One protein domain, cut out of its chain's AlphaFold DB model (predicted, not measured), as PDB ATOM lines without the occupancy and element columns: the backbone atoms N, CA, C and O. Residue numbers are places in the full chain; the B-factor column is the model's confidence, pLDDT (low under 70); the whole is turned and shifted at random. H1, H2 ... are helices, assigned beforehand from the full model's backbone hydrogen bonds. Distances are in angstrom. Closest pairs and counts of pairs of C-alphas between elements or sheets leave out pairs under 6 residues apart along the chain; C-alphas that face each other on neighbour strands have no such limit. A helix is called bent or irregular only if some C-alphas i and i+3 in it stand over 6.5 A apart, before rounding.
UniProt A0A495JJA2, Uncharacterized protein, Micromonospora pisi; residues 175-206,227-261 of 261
ATOM      1  N   PRO A 175      40.859  37.183  61.721       88.25
ATOM      2  CA  PRO A 175      41.179  37.951  60.520       88.25
ATOM      3  C   PRO A 175      40.390  39.263  60.450       88.25
ATOM      4  O   PRO A 175      39.274  39.373  60.963       88.25
ATOM      5  N   VAL A 176      40.966  40.283  59.827       87.75
ATOM      6  CA  VAL A 176      40.390  41.626  59.728       87.75
ATOM      7  C   VAL A 176      39.281  41.680  58.679       87.75
ATOM      8  O   VAL A 176      38.174  42.131  58.984       87.75
ATOM      9  N   HIS A 177      39.554  41.200  57.464       87.94
ATOM     10  CA  HIS A 177      38.707  41.435  56.289       87.94
ATOM     11  C   HIS A 177      37.576  40.416  56.122       87.94
ATOM     12  O   HIS A 177      36.651  40.637  55.343       87.94
ATOM     13  N   GLY A 178      37.612  39.321  56.876       90.56
ATOM     14  CA  GLY A 178      36.600  38.280  56.821       90.56
ATOM     15  C   GLY A 178      36.620  37.411  58.066       90.56
ATOM     16  O   GLY A 178      37.500  37.510  58.919       90.56
ATOM     17  N   THR A 179      35.624  36.545  58.185       94.00
ATOM     18  CA  THR A 179      35.634  35.503  59.219       94.00
ATOM     19  C   THR A 179      36.710  34.445  58.928       94.00
ATOM     20  O   THR A 179      37.207  34.334  57.808       94.00
ATOM     21  N   ARG A 180      37.068  33.612  59.916       94.69
ATOM     22  CA  ARG A 180      37.938  32.441  59.666       94.69
ATOM     23  C   ARG A 180      37.342  31.522  58.595       94.69
ATOM     24  O   ARG A 180      38.066  31.045  57.734       94.69
ATOM     25  N   TRP A 181      36.018  31.360  58.610       95.75
ATOM     26  CA  TRP A 181      35.281  30.592  57.608       95.75
ATOM     27  C   TRP A 181      35.377  31.182  56.201       95.75
ATOM     28  O   TRP A 181      35.537  30.430  55.251       95.75
ATOM     29  N   PHE A 182      35.335  32.508  56.058       95.75
ATOM     30  CA  PHE A 182      35.560  33.164  54.767       95.75
ATOM     31  C   PHE A 182      36.918  32.755  54.178       95.75
ATOM     32  O   PHE A 182      36.993  32.275  53.050       95.75
ATOM     33  N   TRP A 183      37.985  32.887  54.969       96.06
ATOM     34  CA  TRP A 183      39.341  32.569  54.522       96.06
ATOM     35  C   TRP A 183      39.582  31.074  54.326       96.06
ATOM     36  O   TRP A 183      40.338  30.708  53.430       96.06
ATOM     37  N   PHE A 184      38.914  30.218  55.102       95.38
ATOM     38  CA  PHE A 184      38.902  28.779  54.863       95.38
ATOM     39  C   PHE A 184      38.384  28.468  53.453       95.38
ATOM     40  O   PHE A 184      39.088  27.824  52.681       95.38
ATOM     41  N   TRP A 185      37.219  29.000  53.071       96.31
ATOM     42  CA  TRP A 185      36.663  28.764  51.734       96.31
ATOM     43  C   TRP A 185      37.545  29.321  50.619       96.31
ATOM     44  O   TRP A 185      37.802  28.634  49.637       96.31
ATOM     45  N   ILE A 186      38.076  30.532  50.796       95.56
ATOM     46  CA  ILE A 186      38.988  31.136  49.820       95.56
ATOM     47  C   ILE A 186      40.277  30.316  49.674       95.56
ATOM     48  O   ILE A 186      40.786  30.188  48.566       95.56
ATOM     49  N   SER A 187      40.796  29.711  50.745       94.12
ATOM     50  CA  SER A 187      42.006  28.877  50.679       94.12
ATOM     51  C   SER A 187      41.858  27.608  49.834       94.12
ATOM     52  O   SER A 187      42.868  27.085  49.371       94.12
ATOM     53  N   LEU A 188      40.620  27.162  49.580       92.50
ATOM     54  CA  LEU A 188      40.315  26.033  48.695       92.50
ATOM     55  C   LEU A 188      40.334  26.408  47.206       92.50
ATOM     56  O   LEU A 188      40.185  25.529  46.358       92.50
ATOM     57  N   VAL A 189      40.520  27.690  46.866       93.19
ATOM     58  CA  VAL A 189      40.725  28.114  45.474       93.19
ATOM     59  C   VAL A 189      41.924  27.351  44.885       93.19
ATOM     60  O   VAL A 189      42.948  27.220  45.570       93.19
ATOM     61  N   PRO A 190      41.836  26.856  43.629       88.94
ATOM     62  CA  PRO A 190      42.889  26.032  43.048       88.94
ATOM     63  C   PRO A 190      44.256  26.730  43.037       88.94
ATOM     64  O   PRO A 190      44.366  27.956  43.117       88.94
ATOM     65  N   TYR A 191      45.315  25.921  42.989       88.44
ATOM     66  CA  TYR A 191      46.707  26.364  43.148       88.44
ATOM     67  C   TYR A 191      47.000  27.051  44.494       88.44
ATOM     68  O   TYR A 191      47.999  27.750  44.626       88.44
ATOM     69  N   GLY A 192      46.140  26.895  45.508       89.94
ATOM     70  CA  GLY A 192      46.349  27.477  46.837       89.94
ATOM     71  C   GLY A 192      46.409  29.010  46.839       89.94
ATOM     72  O   GLY A 192      46.952  29.599  47.774       89.94
ATOM     73  N   LEU A 193      45.873  29.678  45.810       93.94
ATOM     74  CA  LEU A 193      45.947  31.141  45.672       93.94
ATOM     75  C   LEU A 193      45.273  31.871  46.836       93.94
ATOM     76  O   LEU A 193      45.697  32.963  47.218       93.94
ATOM     77  N   GLY A 194      44.259  31.259  47.448       94.50
ATOM     78  CA  GLY A 194      43.617  31.826  48.625       94.50
ATOM     79  C   GLY A 194      44.535  31.942  49.838       94.50
ATOM     80  O   GLY A 194      44.401  32.892  50.609       94.50
ATOM     81  N   VAL A 195      45.510  31.038  49.981       93.94
ATOM     82  CA  VAL A 195      46.527  31.119  51.040       93.94
ATOM     83  C   VAL A 195      47.410  32.348  50.822       93.94
ATOM     84  O   VAL A 195      47.646  33.108  51.761       93.94
ATOM     85  N   LEU A 196      47.837  32.605  49.582       95.12
ATOM     86  CA  LEU A 196      48.607  33.805  49.240       95.12
ATOM     87  C   LEU A 196      47.797  35.086  49.453       95.12
ATOM     88  O   LEU A 196      48.311  36.053  50.021       95.12
ATOM     89  N   ALA A 197      46.525  35.087  49.048       94.81
ATOM     90  CA  ALA A 197      45.622  36.212  49.268       94.81
ATOM     91  C   ALA A 197      45.460  36.513  50.767       94.81
ATOM     92  O   ALA A 197      45.520  37.678  51.171       94.81
ATOM     93  N   TRP A 198      45.330  35.473  51.597       94.62
ATOM     94  CA  TRP A 198      45.295  35.606  53.050       94.62
ATOM     95  C   TRP A 198      46.607  36.175  53.606       94.62
ATOM     96  O   TRP A 198      46.564  37.150  54.353       94.62
ATOM     97  N   VAL A 199      47.778  35.648  53.219       93.62
ATOM     98  CA  VAL A 199      49.074  36.183  53.688       93.62
ATOM     99  C   VAL A 199      49.228  37.656  53.299       93.62
ATOM    100  O   VAL A 199      49.513  38.500  54.153       93.62
ATOM    101  N   GLY A 200      48.989  37.992  52.032       93.06
ATOM    102  CA  GLY A 200      49.152  39.355  51.532       93.06
ATOM    103  C   GLY A 200      48.219  40.354  52.216       93.06
ATOM    104  O   GLY A 200      48.636  41.470  52.538       93.06
ATOM    105  N   ARG A 201      46.968  39.954  52.480       90.88
ATOM    106  CA  ARG A 201      45.939  40.855  53.015       90.88
ATOM    107  C   ARG A 201      45.871  40.897  54.540       90.88
ATOM    108  O   ARG A 201      45.583  41.954  55.085       90.88
ATOM    109  N   GLU A 202      46.150  39.795  55.230       89.44
ATOM    110  CA  GLU A 202      46.049  39.710  56.695       89.44
ATOM    111  C   GLU A 202      47.405  39.809  57.408       89.44
ATOM    112  O   GLU A 202      47.451  40.203  58.573       89.44
ATOM    113  N   ARG A 203      48.521  39.461  56.749       85.94
ATOM    114  CA  ARG A 203      49.851  39.436  57.395       85.94
ATOM    115  C   ARG A 203      50.774  40.556  56.942       85.94
ATOM    116  O   ARG A 203      51.489  41.103  57.776       85.94
ATOM    117  N   TRP A 204      50.776  40.903  55.656       86.00
ATOM    118  CA  TRP A 204      51.692  41.925  55.128       86.00
ATOM    119  C   TRP A 204      51.110  43.333  55.097       86.00
ATOM    120  O   TRP A 204      51.859  44.299  55.205       86.00
ATOM    121  N   ARG A 205      49.786  43.466  54.983       79.75
ATOM    122  CA  ARG A 205      49.093  44.763  54.992       79.75
ATOM    123  C   ARG A 205      48.071  44.834  56.130       79.75
ATOM    124  O   ARG A 205      46.877  44.928  55.850       79.75
ATOM    125  N   PRO A 206      48.502  44.750  57.405       69.25
ATOM    126  CA  PRO A 206      47.579  44.899  58.520       69.25
ATOM    127  C   PRO A 206      46.941  46.289  58.450       69.25
ATOM    128  O   PRO A 206      47.645  47.296  58.490       69.25
ATOM    129  N   ALA A 227      33.354  40.316  55.613       90.12
ATOM    130  CA  ALA A 227      32.920  39.238  54.730       90.12
ATOM    131  C   ALA A 227      32.577  37.977  55.542       90.12
ATOM    132  O   ALA A 227      33.336  37.537  56.423       90.12
ATOM    133  N   ARG A 228      31.404  37.406  55.271       93.56
ATOM    134  CA  ARG A 228      30.879  36.225  55.960       93.56
ATOM    135  C   ARG A 228      31.387  34.953  55.285       93.56
ATOM    136  O   ARG A 228      31.957  34.983  54.201       93.56
ATOM    137  N   GLY A 229      31.197  33.809  55.943       92.56
ATOM    138  CA  GLY A 229      31.638  32.517  55.406       92.56
ATOM    139  C   GLY A 229      31.065  32.218  54.017       92.56
ATOM    140  O   GLY A 229      31.814  31.837  53.126       92.56
ATOM    141  N   TYR A 230      29.767  32.463  53.811       95.44
ATOM    142  CA  TYR A 230      29.112  32.203  52.524       95.44
ATOM    143  C   TYR A 230      29.637  33.097  51.388       95.44
ATOM    144  O   TYR A 230      29.729  32.628  50.260       95.44
ATOM    145  N   ASP A 231      30.048  34.341  51.676       94.75
ATOM    146  CA  ASP A 231      30.670  35.219  50.674       94.75
ATOM    147  C   ASP A 231      31.963  34.585  50.150       94.75
ATOM    148  O   ASP A 231      32.207  34.538  48.947       94.75
ATOM    149  N   GLY A 232      32.774  34.040  51.062       93.94
ATOM    150  CA  GLY A 232      34.026  33.363  50.723       93.94
ATOM    151  C   GLY A 232      33.795  32.103  49.900       93.94
ATOM    152  O   GLY A 232      34.546  31.841  48.967       93.94
ATOM    153  N   PHE A 233      32.728  31.360  50.196       96.25
ATOM    154  CA  PHE A 233      32.321  30.194  49.414       96.25
ATOM    155  C   PHE A 233      31.924  30.569  47.979       96.25
ATOM    156  O   PHE A 233      32.458  30.000  47.030       96.25
ATOM    157  N   LEU A 234      31.053  31.571  47.804       97.12
ATOM    158  CA  LEU A 234      30.611  32.021  46.477       97.12
ATOM    159  C   LEU A 234      31.763  32.606  45.650       97.12
ATOM    160  O   LEU A 234      31.908  32.283  44.471       97.12
ATOM    161  N   ILE A 235      32.619  33.421  46.273       95.81
ATOM    162  CA  ILE A 235      33.823  33.957  45.626       95.81
ATOM    163  C   ILE A 235      34.785  32.820  45.269       95.81
ATOM    164  O   ILE A 235      35.345  32.823  44.176       95.81
ATOM    165  N   GLY A 236      34.955  31.835  46.154       94.62
ATOM    166  CA  GLY A 236      35.788  30.660  45.910       94.62
ATOM    167  C   GLY A 236      35.339  29.871  44.679       94.62
ATOM    168  O   GLY A 236      36.167  29.567  43.822       94.62
ATOM    169  N   ILE A 237      34.031  29.622  44.541       95.88
ATOM    170  CA  ILE A 237      33.447  28.990  43.345       95.88
ATOM    171  C   ILE A 237      33.727  29.833  42.100       95.88
ATOM    172  O   ILE A 237      34.245  29.312  41.112       95.88
ATOM    173  N   GLY A 238      33.425  31.135  42.147       96.88
ATOM    174  CA  GLY A 238      33.632  32.034  41.011       96.88
ATOM    175  C   GLY A 238      35.091  32.068  40.548       96.88
ATOM    176  O   GLY A 238      35.366  31.932  39.357       96.88
ATOM    177  N   LEU A 239      36.034  32.173  41.488       95.81
ATOM    178  CA  LEU A 239      37.470  32.128  41.206       95.81
ATOM    179  C   LEU A 239      37.910  30.764  40.667       95.81
ATOM    180  O   LEU A 239      38.714  30.720  39.741       95.81
ATOM    181  N   GLY A 240      37.382  29.660  41.202       93.25
ATOM    182  CA  GLY A 240      37.686  28.312  40.718       93.25
ATOM    183  C   GLY A 240      37.257  28.090  39.265       93.25
ATOM    184  O   GLY A 240      38.035  27.566  38.463       93.25
ATOM    185  N   ILE A 241      36.057  28.554  38.902       95.19
ATOM    186  CA  ILE A 241      35.556  28.504  37.521       95.19
ATOM    187  C   ILE A 241      36.417  29.389  36.616       95.19
ATOM    188  O   ILE A 241      36.907  28.922  35.588       95.19
ATOM    189  N   ALA A 242      36.648  30.644  37.015       96.00
ATOM    190  CA  ALA A 242      37.441  31.592  36.235       96.00
ATOM    191  C   ALA A 242      38.866  31.080  35.982       96.00
ATOM    192  O   ALA A 242      39.389  31.207  34.878       96.00
ATOM    193  N   LEU A 243      39.482  30.457  36.987       93.19
ATOM    194  CA  LEU A 243      40.829  29.915  36.892       93.19
ATOM    195  C   LEU A 243      40.893  28.677  35.988       93.19
ATOM    196  O   LEU A 243      41.821  28.568  35.194       93.19
ATOM    197  N   THR A 244      39.892  27.795  36.051       91.31
ATOM    198  CA  THR A 244      39.765  26.657  35.122       91.31
ATOM    199  C   THR A 244      39.592  27.131  33.677       91.31
ATOM    200  O   THR A 244      40.217  26.602  32.760       91.31
ATOM    201  N   MET A 245      38.777  28.165  33.451       95.44
ATOM    202  CA  MET A 245      38.640  28.762  32.121       95.44
ATOM    203  C   MET A 245      39.951  29.394  31.650       95.44
ATOM    204  O   MET A 245      40.353  29.202  30.504       95.44
ATOM    205  N   LEU A 246      40.647  30.108  32.535       94.56
ATOM    206  CA  LEU A 246      41.930  30.726  32.223       94.56
ATOM    207  C   LEU A 246      42.987  29.684  31.838       94.56
ATOM    208  O   LEU A 246      43.689  29.876  30.849       94.56
ATOM    209  N   THR A 247      43.099  28.579  32.577       90.19
ATOM    210  CA  THR A 247      44.079  27.522  32.284       90.19
ATOM    211  C   THR A 247      43.752  26.807  30.981       90.19
ATOM    212  O   THR A 247      44.660  26.533  30.197       90.19
ATOM    213  N   TYR A 248      42.466  26.590  30.695       92.69
ATOM    214  CA  TYR A 248      42.010  26.061  29.414       92.69
ATOM    215  C   TYR A 248      42.400  26.978  28.243       92.69
ATOM    216  O   TYR A 248      43.010  26.517  27.277       92.69
ATOM    217  N   VAL A 249      42.130  28.285  28.348       95.69
ATOM    218  CA  VAL A 249      42.495  29.275  27.320       95.69
ATOM    219  C   VAL A 249      44.013  29.363  27.153       95.69
ATOM    220  O   VAL A 249      44.511  29.332  26.030       95.69
ATOM    221  N   LEU A 250      44.773  29.412  28.249       94.00
ATOM    222  CA  LEU A 250      46.238  29.441  28.202       94.00
ATOM    223  C   LEU A 250      46.811  28.185  27.541       94.00
ATOM    224  O   LEU A 250      47.736  28.291  26.741       94.00
ATOM    225  N   ARG A 251      46.252  27.007  27.831       91.06
ATOM    226  CA  ARG A 251      46.652  25.747  27.195       91.06
ATOM    227  C   ARG A 251      46.317  25.726  25.706       91.06
ATOM    228  O   ARG A 251      47.092  25.174  24.931       91.06
ATOM    229  N   TRP A 252      45.200  26.328  25.302       93.00
ATOM    230  CA  TRP A 252      44.833  26.458  23.892       93.00
ATOM    231  C   TRP A 252      45.798  27.382  23.130       93.00
ATOM    232  O   TRP A 252      46.238  27.026  22.041       93.00
ATOM    233  N   ILE A 253      46.192  28.515  23.722       96.50
ATOM    234  CA  ILE A 253      47.090  29.500  23.088       96.50
ATOM    235  C   ILE A 253      48.554  29.034  23.091       96.50
ATOM    236  O   ILE A 253      49.240  29.130  22.078       96.50
ATOM    237  N   LEU A 254      49.055  28.567  24.238       94.75
ATOM    238  CA  LEU A 254      50.475  28.242  24.445       94.75
ATOM    239  C   LEU A 254      50.811  26.779  24.132       94.75
ATOM    240  O   LEU A 254      51.982  26.399  24.086       94.75
ATOM    241  N   GLY A 255      49.788  25.950  23.941       89.38
ATOM    242  CA  GLY A 255      49.917  24.521  23.730       89.38
ATOM    243  C   GLY A 255      50.131  23.717  25.025       89.38
ATOM    244  O   GLY A 255      50.539  24.236  26.071       89.38
ATOM    245  N   PRO A 256      49.900  22.395  24.956       83.44
ATOM    246  CA  PRO A 256      49.942  21.499  26.113       83.44
ATOM    247  C   PRO A 256      51.356  21.245  26.659       83.44
ATOM    248  O   PRO A 256      51.497  20.704  27.754       83.44
ATOM    249  N   GLY A 257      52.403  21.611  25.911       80.31
ATOM    250  CA  GLY A 257      53.797  21.453  26.335       80.31
ATOM    251  C   GLY A 257      54.287  22.543  27.293       80.31
ATOM    252  O   GLY A 257      55.224  22.300  28.061       80.31
ATOM    253  N   VAL A 258      53.664  23.730  27.253       85.06
ATOM    254  CA  VAL A 258      54.012  24.871  28.113       85.06
ATOM    255  C   VAL A 258      53.153  24.877  29.365       85.06
ATOM    256  O   VAL A 258      53.707  24.997  30.450       85.06
ATOM    257  N   VAL A 259      51.833  24.725  29.228       83.69
ATOM    258  CA  VAL A 259      50.887  24.742  30.352       83.69
ATOM    259  C   VAL A 259      50.428  23.310  30.643       83.69
ATOM    260  O   VAL A 259      49.646  22.750  29.862       83.69
ATOM    261  N   PRO A 260      50.908  22.697  31.742       75.75
ATOM    262  CA  PRO A 260      50.443  21.383  32.148       75.75
ATOM    263  C   PRO A 260      48.949  21.433  32.478       75.75
ATOM    264  O   PRO A 260      48.453  22.445  32.976       75.75
ATOM    265  N   GLY A 261      48.253  20.349  32.133       62.81
ATOM    266  CA  GLY A 261      46.834  20.160  32.440       62.81
ATOM    267  C   GLY A 261      46.616  19.625  33.844       62.81
ATOM    268  O   GLY A 261      47.590  19.102  34.432       62.81
TER     269      GLY A 261
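What this domain is: This is residues 175 to 206 and 227 to 261 of the 261 residues of an uncharacterized protein of Micromonospora pisi (UniProt A0A495JJA2). A long helix, H3, makes the longest axis, and a short helix, H1, runs side by side with its first part, while H2 folds back from the end of H1 and slants away from H3 on the other side of H1. The rest of H3 sticks out well past the other two helices, and residues 255 to 261 turn back beyond its end. The printed part has 67 residues with three named helices in the order H1, H2, H3 and no named strand, and the class is all helix. It is loose, with a radius of gyration of the C-alphas of 14.1 A, and flat, spanning 41 by 25 by 12 A.

How they stand to each other: H1, residues 180 to 187, touches H2, residues 190 to 204, at a steep tilt of 48 degrees, and they run opposite ways. Their closest C-alphas are those of Ser 187 and Gly 194, 3.9 A apart, and H2 touches H1 with residues 193 to 198 alone. H1 also touches H3, residues 229 to 254, at a shallow tilt of 9 degrees, and they run the same way. Their closest C-alphas are those of Phe 182 and Gly 229, 4.0 A apart, and H3 touches H1 with residues 229 to 236 alone. H2 and H3 are close but not clearly touching: their closest C-alphas, those of Pro 190 and Gly 240, are 6.1 A apart. These two run opposite ways at a steep tilt of 57 degrees. In H1 and H3 every O i to N i+4 pair is within hydrogen-bond range, and in H2 7 of 11 are.

Where its parts are: H1 begins at C-alpha 180, at (37.938, 32.441, 59.666), and has 8 residues. H2 begins at C-alpha 190, at (42.889, 26.032, 43.048), and measures 21.8 A from first to last C-alpha. It is irregular: C-alphas 191 and 194 are 8.3 A apart, where about 5 A is found in a regular helix, and its line is a rough one. H3, the longest helix with 26 residues, measures 36.5 A and ends at C-alpha 254, at (50.475, 28.242, 24.445).

The domain as a whole: The two C-alphas farthest apart are those of Val 176 and Gly 257, 41.3 A. Residues 207 to 226 are cut out and not printed, and C-alphas 206 and 227 are 16.2 A apart across the cut, which falls in the link from H2 to H3. The link from H1 to H2 is tight, with 2 residues between them. Residue 261 is the chain's last. The mean pLDDT of the printed part is 91.3, and residues 206 and 261 are under 70.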